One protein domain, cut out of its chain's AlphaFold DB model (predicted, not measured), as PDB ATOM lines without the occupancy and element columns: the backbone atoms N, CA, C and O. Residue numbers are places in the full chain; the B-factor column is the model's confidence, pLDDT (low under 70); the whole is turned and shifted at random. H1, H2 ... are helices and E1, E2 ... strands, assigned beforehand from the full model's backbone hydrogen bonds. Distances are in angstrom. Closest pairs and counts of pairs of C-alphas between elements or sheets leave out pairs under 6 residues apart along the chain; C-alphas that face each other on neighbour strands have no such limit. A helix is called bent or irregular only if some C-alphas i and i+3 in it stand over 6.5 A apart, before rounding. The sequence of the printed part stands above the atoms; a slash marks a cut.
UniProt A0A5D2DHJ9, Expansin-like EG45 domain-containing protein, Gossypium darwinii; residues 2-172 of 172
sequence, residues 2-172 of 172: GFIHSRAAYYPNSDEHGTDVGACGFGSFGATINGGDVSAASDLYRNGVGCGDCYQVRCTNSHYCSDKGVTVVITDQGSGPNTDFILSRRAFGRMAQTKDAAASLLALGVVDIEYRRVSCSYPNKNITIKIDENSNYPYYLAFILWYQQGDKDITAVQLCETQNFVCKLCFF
ATOM      1  N   GLY A   2     313.349 -27.425 553.348       90.50
ATOM      2  CA  GLY A   2     314.289 -27.772 552.277       90.50
ATOM      3  C   GLY A   2     315.698 -28.028 552.814       90.50
ATOM      4  O   GLY A   2     315.945 -27.847 554.006       90.50
ATOM      5  N   PHE A   3     316.594 -28.469 551.937       96.44
ATOM      6  CA  PHE A   3     318.011 -28.584 552.257       96.44
ATOM      7  C   PHE A   3     318.710 -27.219 552.165       96.44
ATOM      8  O   PHE A   3     318.316 -26.365 551.372       96.44
ATOM      9  N   ILE A   4     319.743 -27.037 552.985       97.12
ATOM     10  CA  ILE A   4     320.658 -25.893 552.975       97.12
ATOM     11  C   ILE A   4     321.989 -26.375 552.401       97.12
ATOM     12  O   ILE A   4     322.508 -27.398 552.845       97.12
ATOM     13  N   HIS A   5     322.535 -25.656 551.422       96.94
ATOM     14  CA  HIS A   5     323.833 -25.976 550.827       96.94
ATOM     15  C   HIS A   5     324.980 -25.454 551.685       96.94
ATOM     16  O   HIS A   5     324.929 -24.329 552.178       96.94
ATOM     17  N   SER A   6     326.016 -26.273 551.838       96.50
ATOM     18  CA  SER A   6     327.221 -25.936 552.591       96.50
ATOM     19  C   SER A   6     328.369 -26.867 552.197       96.50
ATOM     20  O   SER A   6     328.327 -27.512 551.149       96.50
ATOM     21  N   ARG A   7     329.404 -26.952 553.030       97.69
ATOM     22  CA  ARG A   7     330.533 -27.868 552.872       97.69
ATOM     23  C   ARG A   7     330.809 -28.600 554.175       97.69
ATOM     24  O   ARG A   7     330.533 -28.083 555.260       97.69
ATOM     25  N   ALA A   8     331.380 -29.789 554.056       97.75
ATOM     26  CA  ALA A   8     331.810 -30.590 555.192       97.75
ATOM     27  C   ALA A   8     333.250 -31.064 555.027       97.75
ATOM     28  O   ALA A   8     333.688 -31.375 553.917       97.75
ATOM     29  N   ALA A   9     333.945 -31.163 556.156       97.56
ATOM     30  CA  ALA A   9     335.205 -31.881 556.313       97.56
ATOM     31  C   ALA A   9     335.008 -33.082 557.257       97.56
ATOM     32  O   ALA A   9     333.878 -33.383 557.657       97.56
ATOM     33  N   TYR A  10     336.095 -33.759 557.637       97.25
ATOM     34  CA  TYR A  10     336.055 -34.814 558.649       97.25
ATOM     35  C   TYR A  10     337.270 -34.813 559.584       97.25
ATOM     36  O   TYR A  10     338.355 -34.369 559.205       97.25
ATOM     37  N   TYR A  11     337.101 -35.372 560.786       95.69
ATOM     38  CA  TYR A  11     338.199 -35.617 561.724       95.69
ATOM     39  C   TYR A  11     339.017 -36.860 561.319       95.69
ATOM     40  O   TYR A  11     338.451 -37.951 561.242       95.69
ATOM     41  N   PRO A  12     340.339 -36.778 561.080       91.06
ATOM     42  CA  PRO A  12     341.119 -37.915 560.575       91.06
ATOM     43  C   PRO A  12     341.166 -39.143 561.499       91.06
ATOM     44  O   PRO A  12     341.240 -40.262 561.011       91.06
ATOM     45  N   ASN A  13     341.093 -38.946 562.813       89.50
ATOM     46  CA  ASN A  13     341.219 -39.966 563.860       89.50
ATOM     47  C   ASN A  13     339.858 -40.490 564.359       89.50
ATOM     48  O   ASN A  13     339.662 -40.663 565.558       89.50
ATOM     49  N   SER A  14     338.906 -40.695 563.444       94.44
ATOM     50  CA  SER A  14     337.513 -41.050 563.771       94.44
ATOM     51  C   SER A  14     336.932 -42.117 562.822       94.44
ATOM     52  O   SER A  14     335.808 -42.010 562.322       94.44
ATOM     53  N   ASP A  15     337.748 -43.134 562.508       91.75
ATOM     54  CA  ASP A  15     337.439 -44.197 561.534       91.75
ATOM     55  C   ASP A  15     336.217 -45.044 561.926       91.75
ATOM     56  O   ASP A  15     335.348 -45.312 561.092       91.75
ATOM     57  N   GLU A  16     336.141 -45.471 563.189       91.88
ATOM     58  CA  GLU A  16     335.046 -46.313 563.692       91.88
ATOM     59  C   GLU A  16     333.963 -45.508 564.413       91.88
ATOM     60  O   GLU A  16     332.778 -45.833 564.314       91.88
ATOM     61  N   HIS A  17     334.365 -44.450 565.111       95.88
ATOM     62  CA  HIS A  17     333.547 -43.631 566.003       95.88
ATOM     63  C   HIS A  17     333.994 -42.170 565.938       95.88
ATOM     64  O   HIS A  17     335.019 -41.877 565.330       95.88
ATOM     65  N   GLY A  18     333.237 -41.258 566.550       95.00
ATOM     66  CA  GLY A  18     333.655 -39.867 566.735       95.00
ATOM     67  C   GLY A  18     334.832 -39.710 567.704       95.00
ATOM     68  O   GLY A  18     335.455 -40.683 568.119       95.00
ATOM     69  N   THR A  19     335.129 -38.469 568.084       93.00
ATOM     70  CA  THR A  19     336.135 -38.159 569.105       93.00
ATOM     71  C   THR A  19     335.521 -38.179 570.505       93.00
ATOM     72  O   THR A  19     334.392 -37.730 570.702       93.00
ATOM     73  N   ASP A  20     336.276 -38.660 571.496       94.25
ATOM     74  CA  ASP A  20     335.840 -38.700 572.907       94.25
ATOM     75  C   ASP A  20     335.769 -37.312 573.559       94.25
ATOM     76  O   ASP A  20     335.258 -37.156 574.667       94.25
ATOM     77  N   VAL A  21     336.312 -36.298 572.888       91.31
ATOM     78  CA  VAL A  21     336.334 -34.913 573.347       91.31
ATOM     79  C   VAL A  21     335.543 -34.071 572.361       91.31
ATOM     80  O   VAL A  21     335.741 -34.180 571.149       91.31
ATOM     81  N   GLY A  22     334.659 -33.238 572.904       95.44
ATOM     82  CA  GLY A  22     333.886 -32.262 572.155       95.44
ATOM     83  C   GLY A  22     333.200 -31.260 573.082       95.44
ATOM     84  O   GLY A  22     332.971 -31.541 574.263       95.44
ATOM     85  N   ALA A  23     332.855 -30.098 572.540       96.88
ATOM     86  CA  ALA A  23     332.273 -28.969 573.264       96.88
ATOM     87  C   ALA A  23     330.903 -29.259 573.912       96.88
ATOM     88  O   ALA A  23     330.447 -28.479 574.743       96.88
ATOM     89  N   CYS A  24     330.238 -30.368 573.562       96.25
ATOM     90  CA  CYS A  24     328.975 -30.786 574.185       96.25
ATOM     91  C   CYS A  24     329.143 -31.573 575.496       96.25
ATOM     92  O   CYS A  24     328.149 -31.969 576.102       96.25
ATOM     93  N   GLY A  25     330.375 -31.868 575.924       94.62
ATOM     94  CA  GLY A  25     330.640 -32.525 577.212       94.62
ATOM     95  C   GLY A  25     330.216 -34.000 577.298       94.62
ATOM     96  O   GLY A  25     330.274 -34.604 578.367       94.62
ATOM     97  N   PHE A  26     329.806 -34.632 576.193       95.44
ATOM     98  CA  PHE A  26     329.360 -36.031 576.206       95.44
ATOM     99  C   PHE A  26     330.473 -37.036 576.556       95.44
ATOM    100  O   PHE A  26     330.167 -38.150 576.987       95.44
ATOM    101  N   GLY A  27     331.747 -36.662 576.427       93.56
ATOM    102  CA  GLY A  27     332.871 -37.571 576.651       93.56
ATOM    103  C   GLY A  27     332.865 -38.731 575.647       93.56
ATOM    104  O   GLY A  27     332.363 -38.597 574.530       93.56
ATOM    105  N   SER A  28     333.309 -39.913 576.077       95.12
ATOM    106  CA  SER A  28     333.313 -41.137 575.253       95.12
ATOM    107  C   SER A  28     331.930 -41.582 574.760       95.12
ATOM    108  O   SER A  28     331.797 -42.257 573.736       95.12
ATOM    109  N   PHE A  29     330.855 -41.168 575.439       96.00
ATOM    110  CA  PHE A  29     329.503 -41.372 574.922       96.00
ATOM    111  C   PHE A  29     329.260 -40.570 573.635       96.00
ATOM    112  O   PHE A  29     328.620 -41.070 572.711       96.00
ATOM    113  N   GLY A  30     329.819 -39.362 573.534       96.56
ATOM    114  CA  GLY A  30     329.730 -38.524 572.340       96.56
ATOM    115  C   GLY A  30     330.377 -39.172 571.120       96.56
ATOM    116  O   GLY A  30     329.842 -39.061 570.025       96.56
ATOM    117  N   ALA A  31     331.456 -39.932 571.300       97.25
ATOM    118  CA  ALA A  31     332.079 -40.668 570.203       97.25
ATOM    119  C   ALA A  31     331.178 -41.778 569.636       97.25
ATOM    120  O   ALA A  31     331.264 -42.104 568.454       97.25
ATOM    121  N   THR A  32     330.315 -42.372 570.465       97.31
ATOM    122  CA  THR A  32     329.579 -43.605 570.133       97.31
ATOM    123  C   THR A  32     328.084 -43.399 569.905       97.31
ATOM    124  O   THR A  32     327.423 -44.282 569.342       97.31
ATOM    125  N   ILE A  33     327.528 -42.246 570.292       97.25
ATOM    126  CA  ILE A  33     326.123 -41.922 570.037       97.25
ATOM    127  C   ILE A  33     325.819 -42.044 568.539       97.25
ATOM    128  O   ILE A  33     326.649 -41.744 567.682       97.25
ATOM    129  N   ASN A  34     324.631 -42.566 568.218       97.12
ATOM    130  CA  ASN A  34     324.218 -42.825 566.835       97.12
ATOM    131  C   ASN A  34     325.212 -43.722 566.056       97.12
ATOM    132  O   ASN A  34     325.409 -43.579 564.853       97.12
ATOM    133  N   GLY A  35     325.876 -44.649 566.758       96.06
ATOM    134  CA  GLY A  35     326.859 -45.560 566.167       96.06
ATOM    135  C   GLY A  35     328.147 -44.871 565.708       96.06
ATOM    136  O   GLY A  35     328.863 -45.436 564.882       96.06
ATOM    137  N   GLY A  36     328.423 -43.664 566.211       97.62
ATOM    138  CA  GLY A  36     329.569 -42.843 565.825       97.62
ATOM    139  C   GLY A  36     329.354 -41.990 564.580       97.62
ATOM    140  O   GLY A  36     330.298 -41.358 564.105       97.62
ATOM    141  N   ASP A  37     328.126 -41.939 564.058       98.19
ATOM    142  CA  ASP A  37     327.756 -40.959 563.044       98.19
ATOM    143  C   ASP A  37     327.466 -39.619 563.742       98.19
ATOM    144  O   ASP A  37     326.328 -39.308 564.112       98.19
ATOM    145  N   VAL A  38     328.532 -38.854 563.978       98.62
ATOM    146  CA  VAL A  38     328.523 -37.602 564.744       98.62
ATOM    147  C   VAL A  38     329.274 -36.501 564.008       98.62
ATOM    148  O   VAL A  38     329.966 -36.764 563.022       98.62
ATOM    149  N   SER A  39     329.118 -35.264 564.467       98.38
ATOM    150  CA  SER A  39     329.763 -34.103 563.868       98.38
ATOM    151  C   SER A  39     330.044 -33.013 564.891       98.38
ATOM    152  O   SER A  39     329.255 -32.795 565.813       98.38
ATOM    153  N   ALA A  40     331.112 -32.256 564.651       98.12
ATOM    154  CA  ALA A  40     331.173 -30.874 565.096       98.12
ATOM    155  C   ALA A  40     330.338 -29.992 564.160       98.12
ATOM    156  O   ALA A  40     330.218 -30.305 562.967       98.12
ATOM    157  N   ALA A  41     329.782 -28.902 564.678       97.81
ATOM    158  CA  ALA A  41     329.107 -27.901 563.863       97.81
ATOM    159  C   ALA A  41     329.603 -26.481 564.145       97.81
ATOM    160  O   ALA A  41     330.032 -26.175 565.258       97.81
ATOM    161  N   SER A  42     329.496 -25.620 563.131       96.19
ATOM    162  CA  SER A  42     329.749 -24.183 563.250       96.19
ATOM    163  C   SER A  42     328.555 -23.496 563.927       96.19
ATOM    164  O   SER A  42     328.292 -23.702 565.110       96.19
ATOM    165  N   ASP A  43     327.755 -22.740 563.177       96.06
ATOM    166  CA  ASP A  43     326.689 -21.899 563.732       96.06
ATOM    167  C   ASP A  43     325.537 -22.712 564.340       96.06
ATOM    168  O   ASP A  43     324.792 -22.213 565.185       96.06
ATOM    169  N   LEU A  44     325.410 -23.990 563.967       97.00
ATOM    170  CA  LEU A  44     324.390 -24.890 564.510       97.00
ATOM    171  C   LEU A  44     324.696 -25.352 565.942       97.00
ATOM    172  O   LEU A  44     323.772 -25.796 566.621       97.00
ATOM    173  N   TYR A  45     325.936 -25.196 566.431       97.06
ATOM    174  CA  TYR A  45     326.282 -25.463 567.832       97.06
ATOM    175  C   TYR A  45     325.516 -24.547 568.801       97.06
ATOM    176  O   TYR A  45     325.150 -24.979 569.892       97.06
ATOM    177  N   ARG A  46     325.226 -23.298 568.398       96.25
ATOM    178  CA  ARG A  46     324.358 -22.347 569.124       96.25
ATOM    179  C   ARG A  46     324.660 -22.249 570.626       96.25
ATOM    180  O   ARG A  46     323.748 -22.319 571.447       96.25
ATOM    181  N   ASN A  47     325.938 -22.098 570.980       94.06
ATOM    182  CA  ASN A  47     326.403 -22.043 572.372       94.06
ATOM    183  C   ASN A  47     325.891 -23.224 573.220       94.06
ATOM    184  O   ASN A  47     325.413 -23.034 574.333       94.06
ATOM    185  N   GLY A  48     325.913 -24.437 572.667       94.94
ATOM    186  CA  GLY A  48     325.502 -25.654 573.366       94.94
ATOM    187  C   GLY A  48     324.028 -26.029 573.202       94.94
ATOM    188  O   GLY A  48     323.706 -27.206 573.336       94.94
ATOM    189  N   VAL A  49     323.140 -25.107 572.806       95.75
ATOM    190  CA  VAL A  49     321.735 -25.448 572.474       95.75
ATOM    191  C   VAL A  49     321.673 -26.449 571.317       95.75
ATOM    192  O   VAL A  49     320.740 -27.237 571.223       95.75
ATOM    193  N   GLY A  50     322.693 -26.429 570.455       97.00
ATOM    194  CA  GLY A  50     322.884 -27.360 569.353       97.00
ATOM    195  C   GLY A  50     323.227 -28.798 569.751       97.00
ATOM    196  O   GLY A  50     323.232 -29.691 568.907       97.00
ATOM    197  N   CYS A  51     323.610 -29.041 571.002       97.31
ATOM    198  CA  CYS A  51     324.155 -30.328 571.415       97.31
ATOM    199  C   CYS A  51     323.088 -31.421 571.455       97.31
ATOM    200  O   CYS A  51     322.050 -31.279 572.093       97.31
ATOM    201  N   GLY A  52     323.379 -32.555 570.813       97.56
ATOM    202  CA  GLY A  52     322.434 -33.664 570.674       97.56
ATOM    203  C   GLY A  52     321.500 -33.539 569.469       97.56
ATOM    204  O   GLY A  52     320.755 -34.472 569.187       97.56
ATOM    205  N   ASP A  53     321.579 -32.442 568.718       98.12
ATOM    206  CA  ASP A  53     320.750 -32.204 567.545       98.12
ATOM    207  C   ASP A  53     321.094 -33.136 566.376       98.12
ATOM    208  O   ASP A  53     322.268 -33.384 566.097       98.12
ATOM    209  N   CYS A  54     320.079 -33.597 565.635       98.56
ATOM    210  CA  CYS A  54     320.276 -34.477 564.482       98.56
ATOM    211  C   CYS A  54     320.090 -33.767 563.143       98.56
ATOM    212  O   CYS A  54     319.069 -33.122 562.887       98.56
ATOM    213  N   TYR A  55     321.040 -33.975 562.236       98.56
ATOM    214  CA  TYR A  55     320.999 -33.444 560.878       98.56
ATOM    215  C   TYR A  55     321.175 -34.560 559.861       98.56
ATOM    216  O   TYR A  55     322.070 -35.390 559.989       98.56
ATOM    217  N   GLN A  56     320.334 -34.567 558.828       98.44
ATOM    218  CA  GLN A  56     320.607 -35.351 557.630       98.44
ATOM    219  C   GLN A  56     321.566 -34.547 556.759       98.44
ATOM    220  O   GLN A  56     321.230 -33.428 556.373       98.44
ATOM    221  N   VAL A  57     322.713 -35.132 556.433       98.50
ATOM    222  CA  VAL A  57     323.768 -34.540 555.610       98.50
ATOM    223  C   VAL A  57     323.977 -35.411 554.376       98.50
ATOM    224  O   VAL A  57     324.172 -36.624 554.481       98.50
ATOM    225  N   ARG A  58     323.916 -34.803 553.192       98.19
ATOM    226  CA  ARG A  58     324.134 -35.451 551.896       98.19
ATOM    227  C   ARG A  58     325.252 -34.722 551.176       98.19
ATOM    228  O   ARG A  58     325.228 -33.500 551.126       98.19
ATOM    229  N   CYS A  59     326.194 -35.439 550.580       97.81
ATOM    230  CA  CYS A  59     327.085 -34.807 549.615       97.81
ATOM    231  C   CYS A  59     326.377 -34.655 548.257       97.81
ATOM    232  O   CYS A  59     325.415 -35.371 547.972       97.81
ATOM    233  N   THR A  60     326.815 -33.703 547.431       97.25
ATOM    234  CA  THR A  60     326.059 -33.279 546.233       97.25
ATOM    235  C   THR A  60     326.562 -33.869 544.913       97.25
ATOM    236  O   THR A  60     325.846 -33.845 543.914       97.25
ATOM    237  N   ASN A  61     327.774 -34.428 544.876       95.81
ATOM    238  CA  ASN A  61     328.335 -35.017 543.661       95.81
ATOM    239  C   ASN A  61     327.801 -36.442 543.433       95.81
ATOM    240  O   ASN A  61     328.284 -37.396 544.041       95.81
ATOM    241  N   SER A  62     326.853 -36.601 542.510       93.75
ATOM    242  CA  SER A  62     326.194 -37.883 542.202       93.75
ATOM    243  C   SER A  62     327.132 -39.011 541.756       93.75
ATOM    244  O   SER A  62     326.751 -40.177 541.812       93.75
ATOM    245  N   HIS A  63     328.370 -38.709 541.352       94.06
ATOM    246  CA  HIS A  63     329.363 -39.742 541.066       94.06
ATOM    247  C   HIS A  63     329.774 -40.515 542.331       94.06
ATOM    248  O   HIS A  63     330.033 -41.719 542.273       94.06
ATOM    249  N   TYR A  64     329.788 -39.843 543.486       95.06
ATOM    250  CA  TYR A  64     330.190 -40.429 544.766       95.06
ATOM    251  C   TYR A  64     329.025 -40.601 545.739       95.06
ATOM    252  O   TYR A  64     329.040 -41.512 546.565       95.06
ATOM    253  N   CYS A  65     328.039 -39.713 545.678       96.62
ATOM    254  CA  CYS A  65     327.095 -39.474 546.758       96.62
ATOM    255  C   CYS A  65     325.851 -40.349 546.681       96.62
ATOM    256  O   CYS A  65     325.277 -40.563 545.619       96.62
ATOM    257  N   SER A  66     325.411 -40.814 547.846       96.31
ATOM    258  CA  SER A  66     324.111 -41.441 548.034       96.31
ATOM    259  C   SER A  66     323.026 -40.379 548.199       96.31
ATOM    260  O   SER A  66     323.186 -39.428 548.967       96.31
ATOM    261  N   ASP A  67     321.859 -40.605 547.597       94.12
ATOM    262  CA  ASP A  67     320.686 -39.749 547.801       94.12
ATOM    263  C   ASP A  67     320.157 -39.757 549.238       94.12
ATOM    264  O   ASP A  67     319.432 -38.851 549.644       94.12
ATOM    265  N   LYS A  68     320.505 -40.771 550.033       95.44
ATOM    266  CA  LYS A  68     320.082 -40.840 551.437       95.44
ATOM    267  C   LYS A  68     320.986 -40.022 552.355       95.44
ATOM    268  O   LYS A  68     320.498 -39.521 553.369       95.44
ATOM    269  N   GLY A  69     322.266 -39.880 552.010       96.50
ATOM    270  CA  GLY A  69     323.274 -39.315 552.903       96.50
ATOM    271  C   GLY A  69     323.376 -40.073 554.231       96.50
ATOM    272  O   GLY A  69     323.118 -41.277 554.300       96.50
ATOM    273  N   VAL A  70     323.727 -39.348 555.289       98.31
ATOM    274  CA  VAL A  70     323.876 -39.856 556.658       98.31
ATOM    275  C   VAL A  70     323.143 -38.939 557.637       98.31
ATOM    276  O   VAL A  70     323.079 -37.730 557.427       98.31
ATOM    277  N   THR A  71     322.584 -39.497 558.710       98.50
ATOM    278  CA  THR A  71     322.101 -38.697 559.842       98.50
ATOM    279  C   THR A  71     323.206 -38.623 560.879       98.50
ATOM    280  O   THR A  71     323.663 -39.670 561.330       98.50
ATOM    281  N   VAL A  72     323.609 -37.415 561.265       98.62
ATOM    282  CA  VAL A  72     324.635 -37.174 562.285       98.62
ATOM    283  C   VAL A  72     324.057 -36.490 563.509       98.62
ATOM    284  O   VAL A  72     323.081 -35.751 563.390       98.62
ATOM    285  N   VAL A  73     324.683 -36.717 564.663       98.62
ATOM    286  CA  VAL A  73     324.402 -35.993 565.910       98.62
ATOM    287  C   VAL A  73     325.477 -34.939 566.150       98.62
ATOM    288  O   VAL A  73     326.663 -35.235 565.999       98.62
ATOM    289  N   ILE A  74     325.085 -33.730 566.549       98.50
ATOM    290  CA  ILE A  74     326.034 -32.692 566.956       98.50
ATOM    291  C   ILE A  74     326.571 -33.004 568.353       98.50
ATOM    292  O   ILE A  74     325.818 -33.056 569.328       98.50
ATOM    293  N   THR A  75     327.881 -33.217 568.446       98.31
ATOM    294  CA  THR A  75     328.576 -33.568 569.698       98.31
ATOM    295  C   THR A  75     329.730 -32.625 570.025       98.31
ATOM    296  O   THR A  75     330.372 -32.771 571.064       98.31
ATOM    297  N   ASP A  76     330.005 -31.667 569.144       97.81
ATOM    298  CA  ASP A  76     331.145 -30.767 569.244       97.81
ATOM    299  C   ASP A  76     330.875 -29.434 568.519       97.81
ATOM    300  O   ASP A  76     329.937 -29.315 567.724       97.81
ATOM    301  N   GLN A  77     331.712 -28.436 568.789       97.25
ATOM    302  CA  GLN A  77     331.753 -27.165 568.079       97.25
ATOM    303  C   GLN A  77     333.005 -27.131 567.208       97.25
ATOM    304  O   GLN A  77     334.115 -27.319 567.696       97.25
ATOM    305  N   GLY A  78     332.850 -26.825 565.926       94.88
ATOM    306  CA  GLY A  78     334.004 -26.742 565.046       94.88
ATOM    307  C   GLY A  78     333.646 -26.385 563.619       94.88
ATOM    308  O   GLY A  78     332.573 -26.723 563.118       94.88
ATOM    309  N   SER A  79     334.582 -25.714 562.960       90.56
ATOM    310  CA  SER A  79     334.511 -25.388 561.543       90.56
ATOM    311  C   SER A  79     335.900 -25.401 560.918       90.56
ATOM    312  O   SER A  79     336.898 -25.012 561.524       90.56
ATOM    313  N   GLY A  80     335.970 -25.907 559.692       82.38
ATOM    314  CA  GLY A  80     337.072 -25.662 558.778       82.38
ATOM    315  C   GLY A  80     336.797 -24.437 557.896       82.38
ATOM    316  O   GLY A  80     335.752 -23.789 558.014       82.38
ATOM    317  N   PRO A  81     337.712 -24.114 556.967       79.56
ATOM    318  CA  PRO A  81     337.523 -23.013 556.028       79.56
ATOM    319  C   PRO A  81     336.272 -23.215 555.159       79.56
ATOM    320  O   PRO A  81     336.258 -24.040 554.240       79.56
ATOM    321  N   ASN A  82     335.233 -22.419 555.431       85.94
ATOM    322  CA  ASN A  82     333.936 -22.448 554.750       85.94
ATOM    323  C   ASN A  82     333.200 -23.796 554.863       85.94
ATOM    324  O   ASN A  82     332.677 -24.275 553.861       85.94
ATOM    325  N   THR A  83     333.184 -24.424 556.043       93.19
ATOM    326  CA  THR A  83     332.403 -25.649 556.304       93.19
ATOM    327  C   THR A  83     331.496 -25.473 557.517       93.19
ATOM    328  O   THR A  83     331.985 -25.071 558.574       93.19
ATOM    329  N   ASP A  84     330.233 -25.889 557.417       96.06
ATOM    330  CA  ASP A  84     329.325 -25.901 558.576       96.06
ATOM    331  C   ASP A  84     329.505 -27.143 559.452       96.06
ATOM    332  O   ASP A  84     329.112 -27.125 560.619       96.06
ATOM    333  N   PHE A  85     330.084 -28.214 558.898       98.12
ATOM    334  CA  PHE A  85     330.233 -29.506 559.565       98.12
ATOM    335  C   PHE A  85     331.669 -30.038 559.481       98.12
ATOM    336  O   PHE A  85     332.292 -30.032 558.415       98.12
ATOM    337  N   ILE A  86     332.148 -30.598 560.593       97.88
ATOM    338  CA  ILE A  86     333.294 -31.514 560.624       97.88
ATOM    339  C   ILE A  86     332.779 -32.862 561.121       97.88
ATOM    340  O   ILE A  86     332.573 -33.065 562.317       97.88
ATOM    341  N   LEU A  87     332.526 -33.771 560.186       98.31
ATOM    342  CA  LEU A  87     331.934 -35.075 560.464       98.31
ATOM    343  C   LEU A  87     332.963 -36.033 561.090       98.31
ATOM    344  O   LEU A  87     334.174 -35.889 560.897       98.31
ATOM    345  N   SER A  88     332.501 -37.088 561.761       98.38
ATOM    346  CA  SER A  88     333.348 -38.270 561.936       98.38
ATOM    347  C   SER A  88     333.720 -38.840 560.562       98.38
ATOM    348  O   SER A  88     332.941 -38.777 559.605       98.38
ATOM    349  N   ARG A  89     334.916 -39.413 560.433       97.94
ATOM    350  CA  ARG A  89     335.409 -40.017 559.188       97.94
ATOM    351  C   ARG A  89     334.473 -41.125 558.715       97.94
ATOM    352  O   ARG A  89     334.194 -41.231 557.519       97.94
ATOM    353  N   ARG A  90     333.907 -41.873 559.666       97.44
ATOM    354  CA  ARG A  90     332.801 -42.802 559.436       97.44
ATOM    355  C   ARG A  90     331.594 -42.129 558.781       97.44
ATOM    356  O   ARG A  90     331.182 -42.564 557.706       97.44
ATOM    357  N   ALA A  91     331.021 -41.095 559.405       98.38
ATOM    358  CA  ALA A  91     329.845 -40.404 558.874       98.38
ATOM    359  C   ALA A  91     330.120 -39.826 557.483       98.38
ATOM    360  O   ALA A  91     329.310 -39.989 556.571       98.38
ATOM    361  N   PHE A  92     331.297 -39.225 557.306       98.25
ATOM    362  CA  PHE A  92     331.732 -38.657 556.040       98.25
ATOM    363  C   PHE A  92     331.722 -39.707 554.923       98.25
ATOM    364  O   PHE A  92     331.057 -39.525 553.906       98.25
ATOM    365  N   GLY A  93     332.359 -40.862 555.145       97.81
ATOM    366  CA  GLY A  93     332.350 -41.972 554.189       97.81
ATOM    367  C   GLY A  93     330.952 -42.548 553.921       97.81
ATOM    368  O   GLY A  93     330.659 -42.942 552.795       97.81
ATOM    369  N   ARG A  94     330.054 -42.556 554.918       97.88
ATOM    370  CA  ARG A  94     328.669 -43.049 554.771       97.88
ATOM    371  C   ARG A  94     327.769 -42.151 553.922       97.88
ATOM    372  O   ARG A  94     326.694 -42.600 553.531       97.88
ATOM    373  N   MET A  95     328.200 -40.932 553.587       98.19
ATOM    374  CA  MET A  95     327.515 -40.128 552.569       98.19
ATOM    375  C   MET A  95     327.622 -40.744 551.168       98.19
ATOM    376  O   MET A  95     326.807 -40.424 550.302       98.19
ATOM    377  N   ALA A  96     328.609 -41.611 550.927       98.06
ATOM    378  CA  ALA A  96     328.856 -42.190 549.617       98.06
ATOM    379  C   ALA A  96     327.948 -43.390 549.294       98.06
ATOM    380  O   ALA A  96     327.461 -44.098 550.176       98.06
ATOM    381  N   GLN A  97     327.741 -43.643 548.000       97.25
ATOM    382  CA  GLN A  97     326.899 -44.739 547.503       97.25
ATOM    383  C   GLN A  97     327.559 -46.125 547.577       97.25
ATOM    384  O   GLN A  97     326.870 -47.139 547.687       97.25
ATOM    385  N   THR A  98     328.890 -46.186 547.530       97.19
ATOM    386  CA  THR A  98     329.678 -47.426 547.594       97.19
ATOM    387  C   THR A  98     330.925 -47.230 548.453       97.19
ATOM    388  O   THR A  98     331.303 -46.103 548.770       97.19
ATOM    389  N   LYS A  99     331.599 -48.330 548.821       95.00
ATOM    390  CA  LYS A  99     332.868 -48.270 549.569       95.00
ATOM    391  C   LYS A  99     333.981 -47.574 548.778       95.00
ATOM    392  O   LYS A  99     334.707 -46.767 549.347       95.00
ATOM    393  N   ASP A 100     334.072 -47.829 547.475       96.88
ATOM    394  CA  ASP A 100     335.076 -47.188 546.614       96.88
ATOM    395  C   ASP A 100     334.794 -45.687 546.449       96.88
ATOM    396  O   ASP A 100     335.704 -44.854 546.501       96.88
ATOM    397  N   ALA A 101     333.513 -45.319 546.339       97.50
ATOM    398  CA  ALA A 101     333.096 -43.924 546.369       97.50
ATOM    399  C   ALA A 101     333.395 -43.268 547.725       97.50
ATOM    400  O   ALA A 101     333.817 -42.117 547.745       97.50
ATOM    401  N   ALA A 102     333.251 -43.986 548.844       97.38
ATOM    402  CA  ALA A 102     333.614 -43.479 550.168       97.38
ATOM    403  C   ALA A 102     335.118 -43.188 550.271       97.38
ATOM    404  O   ALA A 102     335.501 -42.132 550.766       97.38
ATOM    405  N   ALA A 103     335.970 -44.080 549.755       96.81
ATOM    406  CA  ALA A 103     337.415 -43.855 549.695       96.81
ATOM    407  C   ALA A 103     337.765 -42.633 548.826       96.81
ATOM    408  O   ALA A 103     338.588 -41.807 549.220       96.81
ATOM    409  N   SER A 104     337.083 -42.483 547.686       96.75
ATOM    410  CA  SER A 104     337.240 -41.325 546.798       96.75
ATOM    411  C   SER A 104     336.802 -40.028 547.478       96.75
ATOM    412  O   SER A 104     337.512 -39.031 547.424       96.75
ATOM    413  N   LEU A 105     335.666 -40.054 548.177       95.94
ATOM    414  CA  LEU A 105     335.138 -38.922 548.929       95.94
ATOM    415  C   LEU A 105     336.115 -38.501 550.038       95.94
ATOM    416  O   LEU A 105     336.457 -37.326 550.145       95.94
ATOM    417  N   LEU A 106     336.625 -39.458 550.820       96.69
ATOM    418  CA  LEU A 106     337.613 -39.218 551.879       96.69
ATOM    419  C   LEU A 106     338.913 -38.596 551.353       96.69
ATOM    420  O   LEU A 106     339.512 -37.773 552.047       96.69
ATOM    421  N   ALA A 107     339.335 -38.965 550.140       96.62
ATOM    422  CA  ALA A 107     340.516 -38.400 549.491       96.62
ATOM    423  C   ALA A 107     340.335 -36.928 549.074       96.62
ATOM    424  O   ALA A 107     341.325 -36.210 548.974       96.62
ATOM    425  N   LEU A 108     339.095 -36.455 548.880       96.06
ATOM    426  CA  LEU A 108     338.812 -35.042 548.591       96.06
ATOM    427  C   LEU A 108     339.008 -34.142 549.821       96.06
ATOM    428  O   LEU A 108     339.248 -32.944 549.673       96.06
ATOM    429  N   GLY A 109     338.900 -34.695 551.034       94.94
ATOM    430  CA  GLY A 109     339.067 -33.976 552.301       94.94
ATOM    431  C   GLY A 109     337.881 -33.078 552.665       94.94
ATOM    432  O   GLY A 109     337.306 -33.230 553.739       94.94
ATOM    433  N   VAL A 110     337.493 -32.173 551.764       96.75
ATOM    434  CA  VAL A 110     336.352 -31.263 551.921       96.75
ATOM    435  C   VAL A 110     335.428 -31.395 550.717       96.75
ATOM    436  O   VAL A 110     335.881 -31.286 549.578       96.75
ATOM    437  N   VAL A 111     334.132 -31.591 550.956       96.94
ATOM    438  CA  VAL A 111     333.127 -31.770 549.894       96.94
ATOM    439  C   VAL A 111     331.941 -30.838 550.075       96.94
ATOM    440  O   VAL A 111     331.601 -30.458 551.197       96.94
ATOM    441  N   ASP A 112     331.297 -30.503 548.961       97.75
ATOM    442  CA  ASP A 112     330.017 -29.808 548.975       97.75
ATOM    443  C   ASP A 112     328.922 -30.754 549.475       97.75
ATOM    444  O   ASP A 112     328.829 -31.926 549.080       97.75
ATOM    445  N   ILE A 113     328.096 -30.224 550.368       97.94
ATOM    446  CA  ILE A 113     326.992 -30.930 550.995       97.94
ATOM    447  C   ILE A 113     325.710 -30.119 550.907       97.94
ATOM    448  O   ILE A 113     325.683 -28.915 550.652       97.94
ATOM    449  N   GLU A 114     324.626 -30.804 551.198       97.94
ATOM    450  CA  GLU A 114     323.368 -30.213 551.570       97.94
ATOM    451  C   GLU A 114     322.886 -30.873 552.867       97.94
ATOM    452  O   GLU A 114     323.069 -32.077 553.078       97.94
ATOM    453  N   TYR A 115     322.295 -30.095 553.771       98.12
ATOM    454  CA  TYR A 115     321.828 -30.613 555.052       98.12
ATOM    455  C   TYR A 115     320.459 -30.075 555.445       98.12
ATOM    456  O   TYR A 115     319.998 -29.043 554.962       98.12
ATOM    457  N   ARG A 116     319.791 -30.790 556.350       97.75
ATOM    458  CA  ARG A 116     318.567 -30.321 557.004       97.75
ATOM    459  C   ARG A 116     318.428 -30.920 558.393       97.75
ATOM    460  O   ARG A 116     318.894 -32.030 558.647       97.75
ATOM    461  N   ARG A 117     317.732 -30.199 559.270       97.75
ATOM    462  CA  ARG A 117     317.351 -30.700 560.592       97.75
ATOM    463  C   ARG A 117     316.401 -31.892 560.460       97.75
ATOM    464  O   ARG A 117     315.475 -31.848 559.647       97.75
ATOM    465  N   VAL A 118     316.614 -32.930 561.264       97.94
ATOM    466  CA  VAL A 118     315.732 -34.104 561.358       97.94
ATOM    467  C   VAL A 118     315.515 -34.500 562.818       97.94
ATOM    468  O   VAL A 118     316.278 -34.108 563.698       97.94
ATOM    469  N   SER A 119     314.473 -35.287 563.082       97.69
ATOM    470  CA  SER A 119     314.237 -35.836 564.418       97.69
ATOM    471  C   SER A 119     315.305 -36.861 564.795       97.69
ATOM    472  O   SER A 119     315.551 -37.807 564.044       97.69
ATOM    473  N   CYS A 120     315.879 -36.720 565.988       98.00
ATOM    474  CA  CYS A 120     316.683 -37.761 566.614       98.00
ATOM    475  C   CYS A 120     315.808 -38.939 567.048       98.00
ATOM    476  O   CYS A 120     314.707 -38.749 567.573       98.00
ATOM    477  N   SER A 121     316.310 -40.160 566.858       96.56
ATOM    478  CA  SER A 121     315.619 -41.397 567.225       96.56
ATOM    479  C   SER A 121     316.573 -42.329 567.958       96.56
ATOM    480  O   SER A 121     317.565 -42.780 567.385       96.56
ATOM    481  N   TYR A 122     316.234 -42.676 569.199       96.38
ATOM    482  CA  TYR A 122     317.004 -43.586 570.043       96.38
ATOM    483  C   TYR A 122     316.080 -44.699 570.566       96.38
ATOM    484  O   TYR A 122     315.624 -44.645 571.710       96.38
ATOM    485  N   PRO A 123     315.767 -45.720 569.740       95.06
ATOM    486  CA  PRO A 123     314.818 -46.763 570.110       95.06
ATOM    487  C   PRO A 123     315.198 -47.445 571.425       95.06
ATOM    488  O   PRO A 123     316.354 -47.819 571.634       95.06
ATOM    489  N   ASN A 124     314.207 -47.645 572.295       94.94
ATOM    490  CA  ASN A 124     314.372 -48.265 573.614       94.94
ATOM    491  C   ASN A 124     315.297 -47.489 574.571       94.94
ATOM    492  O   ASN A 124     315.828 -48.069 575.522       94.94
ATOM    493  N   LYS A 125     315.513 -46.189 574.335       96.12
ATOM    494  CA  LYS A 125     316.212 -45.287 575.255       96.12
ATOM    495  C   LYS A 125     315.250 -44.224 575.773       96.12
ATOM    496  O   LYS A 125     314.416 -43.710 575.035       96.12
ATOM    497  N   ASN A 126     315.415 -43.886 577.046       95.75
ATOM    498  CA  ASN A 126     314.780 -42.727 577.660       95.75
ATOM    499  C   ASN A 126     315.797 -41.591 577.757       95.75
ATOM    500  O   ASN A 126     317.008 -41.841 577.787       95.75
ATOM    501  N   ILE A 127     315.295 -40.360 577.881       94.94
ATOM    502  CA  ILE A 127     316.133 -39.220 578.257       94.94
ATOM    503  C   ILE A 127     316.862 -39.588 579.548       94.94
ATOM    504  O   ILE A 127     316.247 -40.036 580.516       94.94
ATOM    505  N   THR A 128     318.180 -39.444 579.532       95.69
ATOM    506  CA  THR A 128     319.045 -39.800 580.654       95.69
ATOM    507  C   THR A 128     319.768 -38.552 581.129       95.69
ATOM    508  O   THR A 128     320.309 -37.803 580.323       95.69
ATOM    509  N   ILE A 129     319.774 -38.329 582.440       94.88
ATOM    510  CA  ILE A 129     320.499 -37.230 583.075       94.88
ATOM    511  C   ILE A 129     321.813 -37.802 583.602       94.88
ATOM    512  O   ILE A 129     321.808 -38.562 584.570       94.88
ATOM    513  N   LYS A 130     322.936 -37.472 582.959       94.81
ATOM    514  CA  LYS A 130     324.269 -37.815 583.462       94.81
ATOM    515  C   LYS A 130     324.755 -36.686 584.361       94.81
ATOM    516  O   LYS A 130     324.914 -35.569 583.885       94.81
ATOM    517  N   ILE A 131     325.038 -36.986 585.623       95.19
ATOM    518  CA  ILE A 131     325.672 -36.029 586.534       95.19
ATOM    519  C   ILE A 131     327.129 -35.822 586.115       95.19
ATOM    520  O   ILE A 131     327.849 -36.789 585.860       95.19
ATOM    521  N   ASP A 132     327.535 -34.561 586.012       93.06
ATOM    522  CA  ASP A 132     328.914 -34.186 585.722       93.06
ATOM    523  C   ASP A 132     329.812 -34.489 586.925       93.06
ATOM    524  O   ASP A 132     329.412 -34.282 588.075       93.06
ATOM    525  N   GLU A 133     331.032 -34.954 586.666       92.06
ATOM    526  CA  GLU A 133     331.986 -35.367 587.702       92.06
ATOM    527  C   GLU A 133     332.379 -34.212 588.633       92.06
ATOM    528  O   GLU A 133     332.621 -34.443 589.817       92.06
ATOM    529  N   ASN A 134     332.341 -32.968 588.140       92.44
ATOM    530  CA  ASN A 134     332.604 -31.775 588.942       92.44
ATOM    531  C   ASN A 134     331.470 -31.459 589.934       92.44
ATOM    532  O   ASN A 134     331.622 -30.597 590.794       92.44
ATOM    533  N   SER A 135     330.331 -32.159 589.884       95.06
ATOM    534  CA  SER A 135     329.260 -32.019 590.892       95.06
ATOM    535  C   SER A 135     329.660 -32.535 592.281       95.06
ATOM    536  O   SER A 135     328.863 -32.497 593.216       95.06
ATOM    537  N   ASN A 136     330.892 -33.024 592.440       95.25
ATOM    538  CA  ASN A 136     331.506 -33.277 593.738       95.25
ATOM    539  C   ASN A 136     331.893 -31.984 594.488       95.25
ATOM    540  O   ASN A 136     332.094 -32.034 595.704       95.25
ATOM    541  N   TYR A 137     332.004 -30.838 593.805       95.44
ATOM    542  CA  TYR A 137     332.276 -29.555 594.452       95.44
ATOM    543  C   TYR A 137     331.058 -29.066 595.260       95.44
ATOM    544  O   TYR A 137     329.934 -29.072 594.749       95.44
ATOM    545  N   PRO A 138     331.243 -28.602 596.513       94.00
ATOM    546  CA  PRO A 138     330.137 -28.113 597.330       94.00
ATOM    547  C   PRO A 138     329.341 -27.006 596.634       94.00
ATOM    548  O   PRO A 138     329.916 -26.061 596.099       94.00
ATOM    549  N   TYR A 139     328.010 -27.103 596.701       89.50
ATOM    550  CA  TYR A 139     327.062 -26.139 596.123       89.50
ATOM    551  C   TYR A 139     327.085 -26.019 594.590       89.50
ATOM    552  O   TYR A 139     326.476 -25.095 594.049       89.50
ATOM    553  N   TYR A 140     327.725 -26.958 593.892       91.56
ATOM    554  CA  TYR A 140     327.746 -27.030 592.437       91.56
ATOM    555  C   TYR A 140     327.027 -28.291 591.952       91.56
ATOM    556  O   TYR A 140     327.187 -29.375 592.507       91.56
ATOM    557  N   LEU A 141     326.218 -28.139 590.910       92.44
ATOM    558  CA  LEU A 141     325.578 -29.245 590.216       92.44
ATOM    559  C   LEU A 141     325.603 -28.933 588.729       92.44
ATOM    560  O   LEU A 141     325.045 -27.924 588.298       92.44
ATOM    561  N   ALA A 142     326.190 -29.837 587.963       93.25
ATOM    562  CA  ALA A 142     326.099 -29.845 586.519       93.25
ATOM    563  C   ALA A 142     325.670 -31.234 586.056       93.25
ATOM    564  O   ALA A 142     325.964 -32.257 586.678       93.25
ATOM    565  N   PHE A 143     324.924 -31.275 584.966       94.31
ATOM    566  CA  PHE A 143     324.509 -32.521 584.351       94.31
ATOM    567  C   PHE A 143     324.324 -32.318 582.860       94.31
ATOM    568  O   PHE A 143     324.167 -31.203 582.372       94.31
ATOM    569  N   ILE A 144     324.314 -33.433 582.150       93.69
ATOM    570  CA  ILE A 144     324.201 -33.470 580.706       93.69
ATOM    571  C   ILE A 144     323.028 -34.366 580.340       93.69
ATOM    572  O   ILE A 144     322.826 -35.431 580.931       93.69
ATOM    573  N   LEU A 145     322.238 -33.920 579.369       94.38
ATOM    574  CA  LEU A 145     321.078 -34.651 578.885       94.38
ATOM    575  C   LEU A 145     321.482 -35.529 577.708       94.38
ATOM    576  O   LEU A 145     321.978 -35.060 576.689       94.38
ATOM    577  N   TRP A 146     321.278 -36.828 577.868       95.31
ATOM    578  CA  TRP A 146     321.527 -37.836 576.850       95.31
ATOM    579  C   TRP A 146     320.214 -38.334 576.261       95.31
ATOM    580  O   TRP A 146     319.184 -38.378 576.939       95.31
ATOM    581  N   TYR A 147     320.284 -38.785 575.007       96.56
ATOM    582  CA  TYR A 147     319.182 -39.429 574.289       96.56
ATOM    583  C   TYR A 147     317.902 -38.591 574.200       96.56
ATOM    584  O   TYR A 147     316.797 -39.142 574.192       96.56
ATOM    585  N   GLN A 148     318.019 -37.264 574.113       95.50
ATOM    586  CA  GLN A 148     316.859 -36.450 573.780       95.50
ATOM    587  C   GLN A 148     316.391 -36.780 572.357       95.50
ATOM    588  O   GLN A 148     317.137 -36.685 571.390       95.50
ATOM    589  N   GLN A 149     315.146 -37.235 572.248       94.88
ATOM    590  CA  GLN A 149     314.536 -37.615 570.977       94.88
ATOM    591  C   GLN A 149     313.738 -36.454 570.379       94.88
ATOM    592  O   GLN A 149     313.291 -35.551 571.090       94.88
ATOM    593  N   GLY A 150     313.479 -36.541 569.076       96.81
ATOM    594  CA  GLY A 150     312.721 -35.534 568.340       96.81
ATOM    595  C   GLY A 150     313.603 -34.439 567.745       96.81
ATOM    596  O   GLY A 150     314.804 -34.614 567.567       96.81
ATOM    597  N   ASP A 151     312.978 -33.330 567.365       95.19
ATOM    598  CA  ASP A 151     313.588 -32.221 566.622       95.19
ATOM    599  C   ASP A 151     313.479 -30.880 567.371       95.19
ATOM    600  O   ASP A 151     313.535 -29.816 566.755       95.19
ATOM    601  N   LYS A 152     313.250 -30.933 568.687       94.69
ATOM    602  CA  LYS A 152     313.046 -29.756 569.537       94.69
ATOM    603  C   LYS A 152     314.254 -29.503 570.414       94.69
ATOM    604  O   LYS A 152     314.836 -30.447 570.927       94.69
ATOM    605  N   ASP A 153     314.556 -28.231 570.614       94.44
ATOM    606  CA  ASP A 153     315.623 -27.807 571.508       94.44
ATOM    607  C   ASP A 153     315.168 -27.905 572.966       94.44
ATOM    608  O   ASP A 153     314.001 -27.653 573.292       94.44
ATOM    609  N   ILE A 154     316.108 -28.202 573.860       92.94
ATOM    610  CA  ILE A 154     315.907 -28.029 575.296       92.94
ATOM    611  C   ILE A 154     316.334 -26.608 575.642       92.94
ATOM    612  O   ILE A 154     317.516 -26.288 575.649       92.94
ATOM    613  N   THR A 155     315.364 -25.742 575.914       92.12
ATOM    614  CA  THR A 155     315.617 -24.312 576.154       92.12
ATOM    615  C   THR A 155     315.707 -23.953 577.633       92.12
ATOM    616  O   THR A 155     316.190 -22.877 577.978       92.12
ATOM    617  N   ALA A 156     315.239 -24.836 578.516       92.19
ATOM    618  CA  ALA A 156     315.284 -24.655 579.957       92.19
ATOM    619  C   ALA A 156     315.229 -26.006 580.674       92.19
ATOM    620  O   ALA A 156     314.502 -26.911 580.259       92.19
ATOM    621  N   VAL A 157     315.941 -26.109 581.794       93.56
ATOM    622  CA  VAL A 157     315.776 -27.192 582.768       93.56
ATOM    623  C   VAL A 157     315.581 -26.568 584.138       93.56
ATOM    624  O   VAL A 157     316.289 -25.636 584.510       93.56
ATOM    625  N   GLN A 158     314.608 -27.067 584.891       93.69
ATOM    626  CA  GLN A 158     314.320 -26.593 586.235       93.69
ATOM    627  C   GLN A 158     314.424 -27.759 587.214       93.69
ATOM    628  O   GLN A 158     313.797 -28.800 587.022       93.69
ATOM    629  N   LEU A 159     315.218 -27.577 588.267       92.56
ATOM    630  CA  LEU A 159     315.366 -28.541 589.349       92.56
ATOM    631  C   LEU A 159     314.529 -28.090 590.541       92.56
ATOM    632  O   LEU A 159     314.760 -27.007 591.075       92.56
ATOM    633  N   CYS A 160     313.584 -28.923 590.966       92.94
ATOM    634  CA  CYS A 160     312.703 -28.650 592.097       92.94
ATOM    635  C   CYS A 160     313.003 -29.591 593.263       92.94
ATOM    636  O   CYS A 160     313.036 -30.809 593.094       92.94
ATOM    637  N   GLU A 161     313.192 -29.027 594.454       90.62
ATOM    638  CA  GLU A 161     313.285 -29.811 595.683       90.62
ATOM    639  C   GLU A 161     311.910 -30.379 596.055       90.62
ATOM    640  O   GLU A 161     310.899 -29.687 595.983       90.62
ATOM    641  N   THR A 162     311.855 -31.634 596.494       93.19
ATOM    642  CA  THR A 162     310.583 -32.324 596.767       93.19
ATOM    643  C   THR A 162     309.964 -31.994 598.124       93.19
ATOM    644  O   THR A 162     308.800 -32.313 598.342       93.19
ATOM    645  N   GLN A 163     310.719 -31.376 599.037       91.19
ATOM    646  CA  GLN A 163     310.235 -31.036 600.378       91.19
ATOM    647  C   GLN A 163     309.644 -29.627 600.430       91.19
ATOM    648  O   GLN A 163     308.495 -29.455 600.827       91.19
ATOM    649  N   ASN A 164     310.413 -28.627 599.993       91.00
ATOM    650  CA  ASN A 164     309.987 -27.226 600.040       91.00
ATOM    651  C   ASN A 164     309.424 -26.723 598.702       91.00
ATOM    652  O   ASN A 164     309.016 -25.568 598.616       91.00
ATOM    653  N   PHE A 165     309.432 -27.558 597.652       89.50
ATOM    654  CA  PHE A 165     308.988 -27.217 596.290       89.50
ATOM    655  C   PHE A 165     309.683 -25.989 595.691       89.50
ATOM    656  O   PHE A 165     309.189 -25.366 594.752       89.50
ATOM    657  N   VAL A 166     310.861 -25.643 596.217       93.38
ATOM    658  CA  VAL A 166     311.685 -24.566 595.681       93.38
ATOM    659  C   VAL A 166     312.360 -25.073 594.421       93.38
ATOM    660  O   VAL A 166     313.072 -26.078 594.435       93.38
ATOM    661  N   CYS A 167     312.148 -24.346 593.333       92.38
ATOM    662  CA  CYS A 167     312.685 -24.684 592.034       92.38
ATOM    663  C   CYS A 167     313.762 -23.688 591.605       92.38
ATOM    664  O   CYS A 167     313.572 -22.475 591.702       92.38
ATOM    665  N   LYS A 168     314.874 -24.193 591.078       90.94
ATOM    666  CA  LYS A 168     315.958 -23.392 590.507       90.94
ATOM    667  C   LYS A 168     316.083 -23.678 589.020       90.94
ATOM    668  O   LYS A 168     316.027 -24.832 588.603       90.94
ATOM    669  N   LEU A 169     316.239 -22.618 588.233       91.00
ATOM    670  CA  LEU A 169     316.581 -22.737 586.823       91.00
ATOM    671  C   LEU A 169     318.044 -23.180 586.712       91.00
ATOM    672  O   LEU A 169     318.920 -22.581 587.337       91.00
ATOM    673  N   CYS A 170     318.294 -24.231 585.942       85.06
ATOM    674  CA  CYS A 170     319.632 -24.660 585.568       85.06
ATOM    675  C   CYS A 170     320.054 -23.865 584.329       85.06
ATOM    676  O   CYS A 170     319.337 -23.857 583.327       85.06
ATOM    677  N   PHE A 171     321.188 -23.177 584.419       72.38
ATOM    678  CA  PHE A 171     321.770 -22.450 583.293       72.38
ATOM    679  C   PHE A 171     322.651 -23.401 582.472       72.38
ATOM    680  O   PHE A 171     323.333 -24.243 583.059       72.38
ATOM    681  N   PHE A 172     322.570 -23.279 581.146       61.62
ATOM    682  CA  PHE A 172     323.424 -23.977 580.180       61.62
ATOM    683  C   PHE A 172     324.758 -23.253 580.010       61.62
ATOM    684  O   PHE A 172     324.751 -22.002 580.102       61.62
TER     685      PHE A 172
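AT A GLANCE: This is residues 2 to 172 of the 172 residues of the protein "Expansin-like EG45 domain-containing protein" of Gossypium darwinii (UniProt A0A5D2DHJ9). A closed barrel of six strands, E1 to E6, with helices H1, H2 and H3 on its outside, makes one end of an elongated domain; the other end is a thinner part built of two small two-stranded sheets, E7 with E8 and E9 with E10. H4 packs on H3, and residues 161 to 166, between E9 and E10, stick out. There are 171 residues printed, with 5 named helices and 10 named strands in the order E1 H1 E2 H2 E3 E4 E5 H3 H4 E6 E7 H5 E8 E9 E10; the class is mixed, helices and strands. Round the mixed barrel run E1, E5, E2, E4, E3, E6 and back to E1, and both small sheets are antiparallel. The whole is compact, with a radius of gyration of the C-alphas of 17.5 A, and spans 63 by 33 by 31 A.

HOW THE PARTS SIT: E1, residues 4 to 11, is parallel to E5, residues 85 to 88, with N 9 and O 85 within hydrogen-bond range at 3.0 A. E5 is antiparallel to E2, residues 38 to 41 (N 40 to O 86, 2.9 A), and E2 is parallel to E4, residues 70 to 77 (N 39 to O 73, 2.9 A). E4 bends by 56 degrees at residue 73 and forms a hairpin with E3, residues 54 to 59 (N 55 to O 72, 2.9 A). E6, residues 111 to 118, is antiparallel to E3 (N 56 to O 116, 2.9 A) and to E1 (N 6 to O 113, 2.9 A). H1, residues 28 to 36, is on the barrel at a height over the sheet of 8.9 A, its closest C-alphas to E4 being those of Gly 30 and Thr 75, 5.7 A. H2, residues 43 to 48, lies over E4 at 8.0 A. H3, residues 89 to 94, lies over E5 at 6.9 A and touches H4, residues 99 to 108, at a steep tilt of 51 degrees; the C-alphas of Gly 93 and Ala 102 are closest, 4.5 A. E7, residues 128 to 131, is antiparallel to E8, residues 143 to 146 (N 130 to O 144, 2.9 A); E9, residues 157 to 160, and E10, residues 167 to 170, form a hairpin (N 159 to O 168, 2.9 A). These four strands are apart from the barrel strands. In H3 and H4 every O i to N i+4 pair is within hydrogen-bond range; H1 has 2 of 5, with 4 of 6 for i+3, and H2 has 0 of 2, with 2 of 3.

IN THESE COORDINATES: E1 begins at C-alpha 4 (320.658, -25.893, 552.975) and is 21.9 A long; E6 is 21.0 A, E4 18.8 A, E3 16.4 A and H4 14.5 A. H1 and H2 are irregular: C-alphas 31 and 34 are 8.8 A apart, and C-alphas 44 and 47 are 8.6 A apart. H5 is residues 133 to 136. E10 ends at C-alpha 170 (319.632, -24.660, 585.568).

THE WHOLE: The two C-alphas farthest apart, those of His 63 and Asn 164, are 63.3 A apart. The printed part has no cut and ends at the chain's last residue, 172. The link from E1 to H1, residues 12 to 27, is long. The mean pLDDT of the printed part is 95.1; residue 172 is under 70.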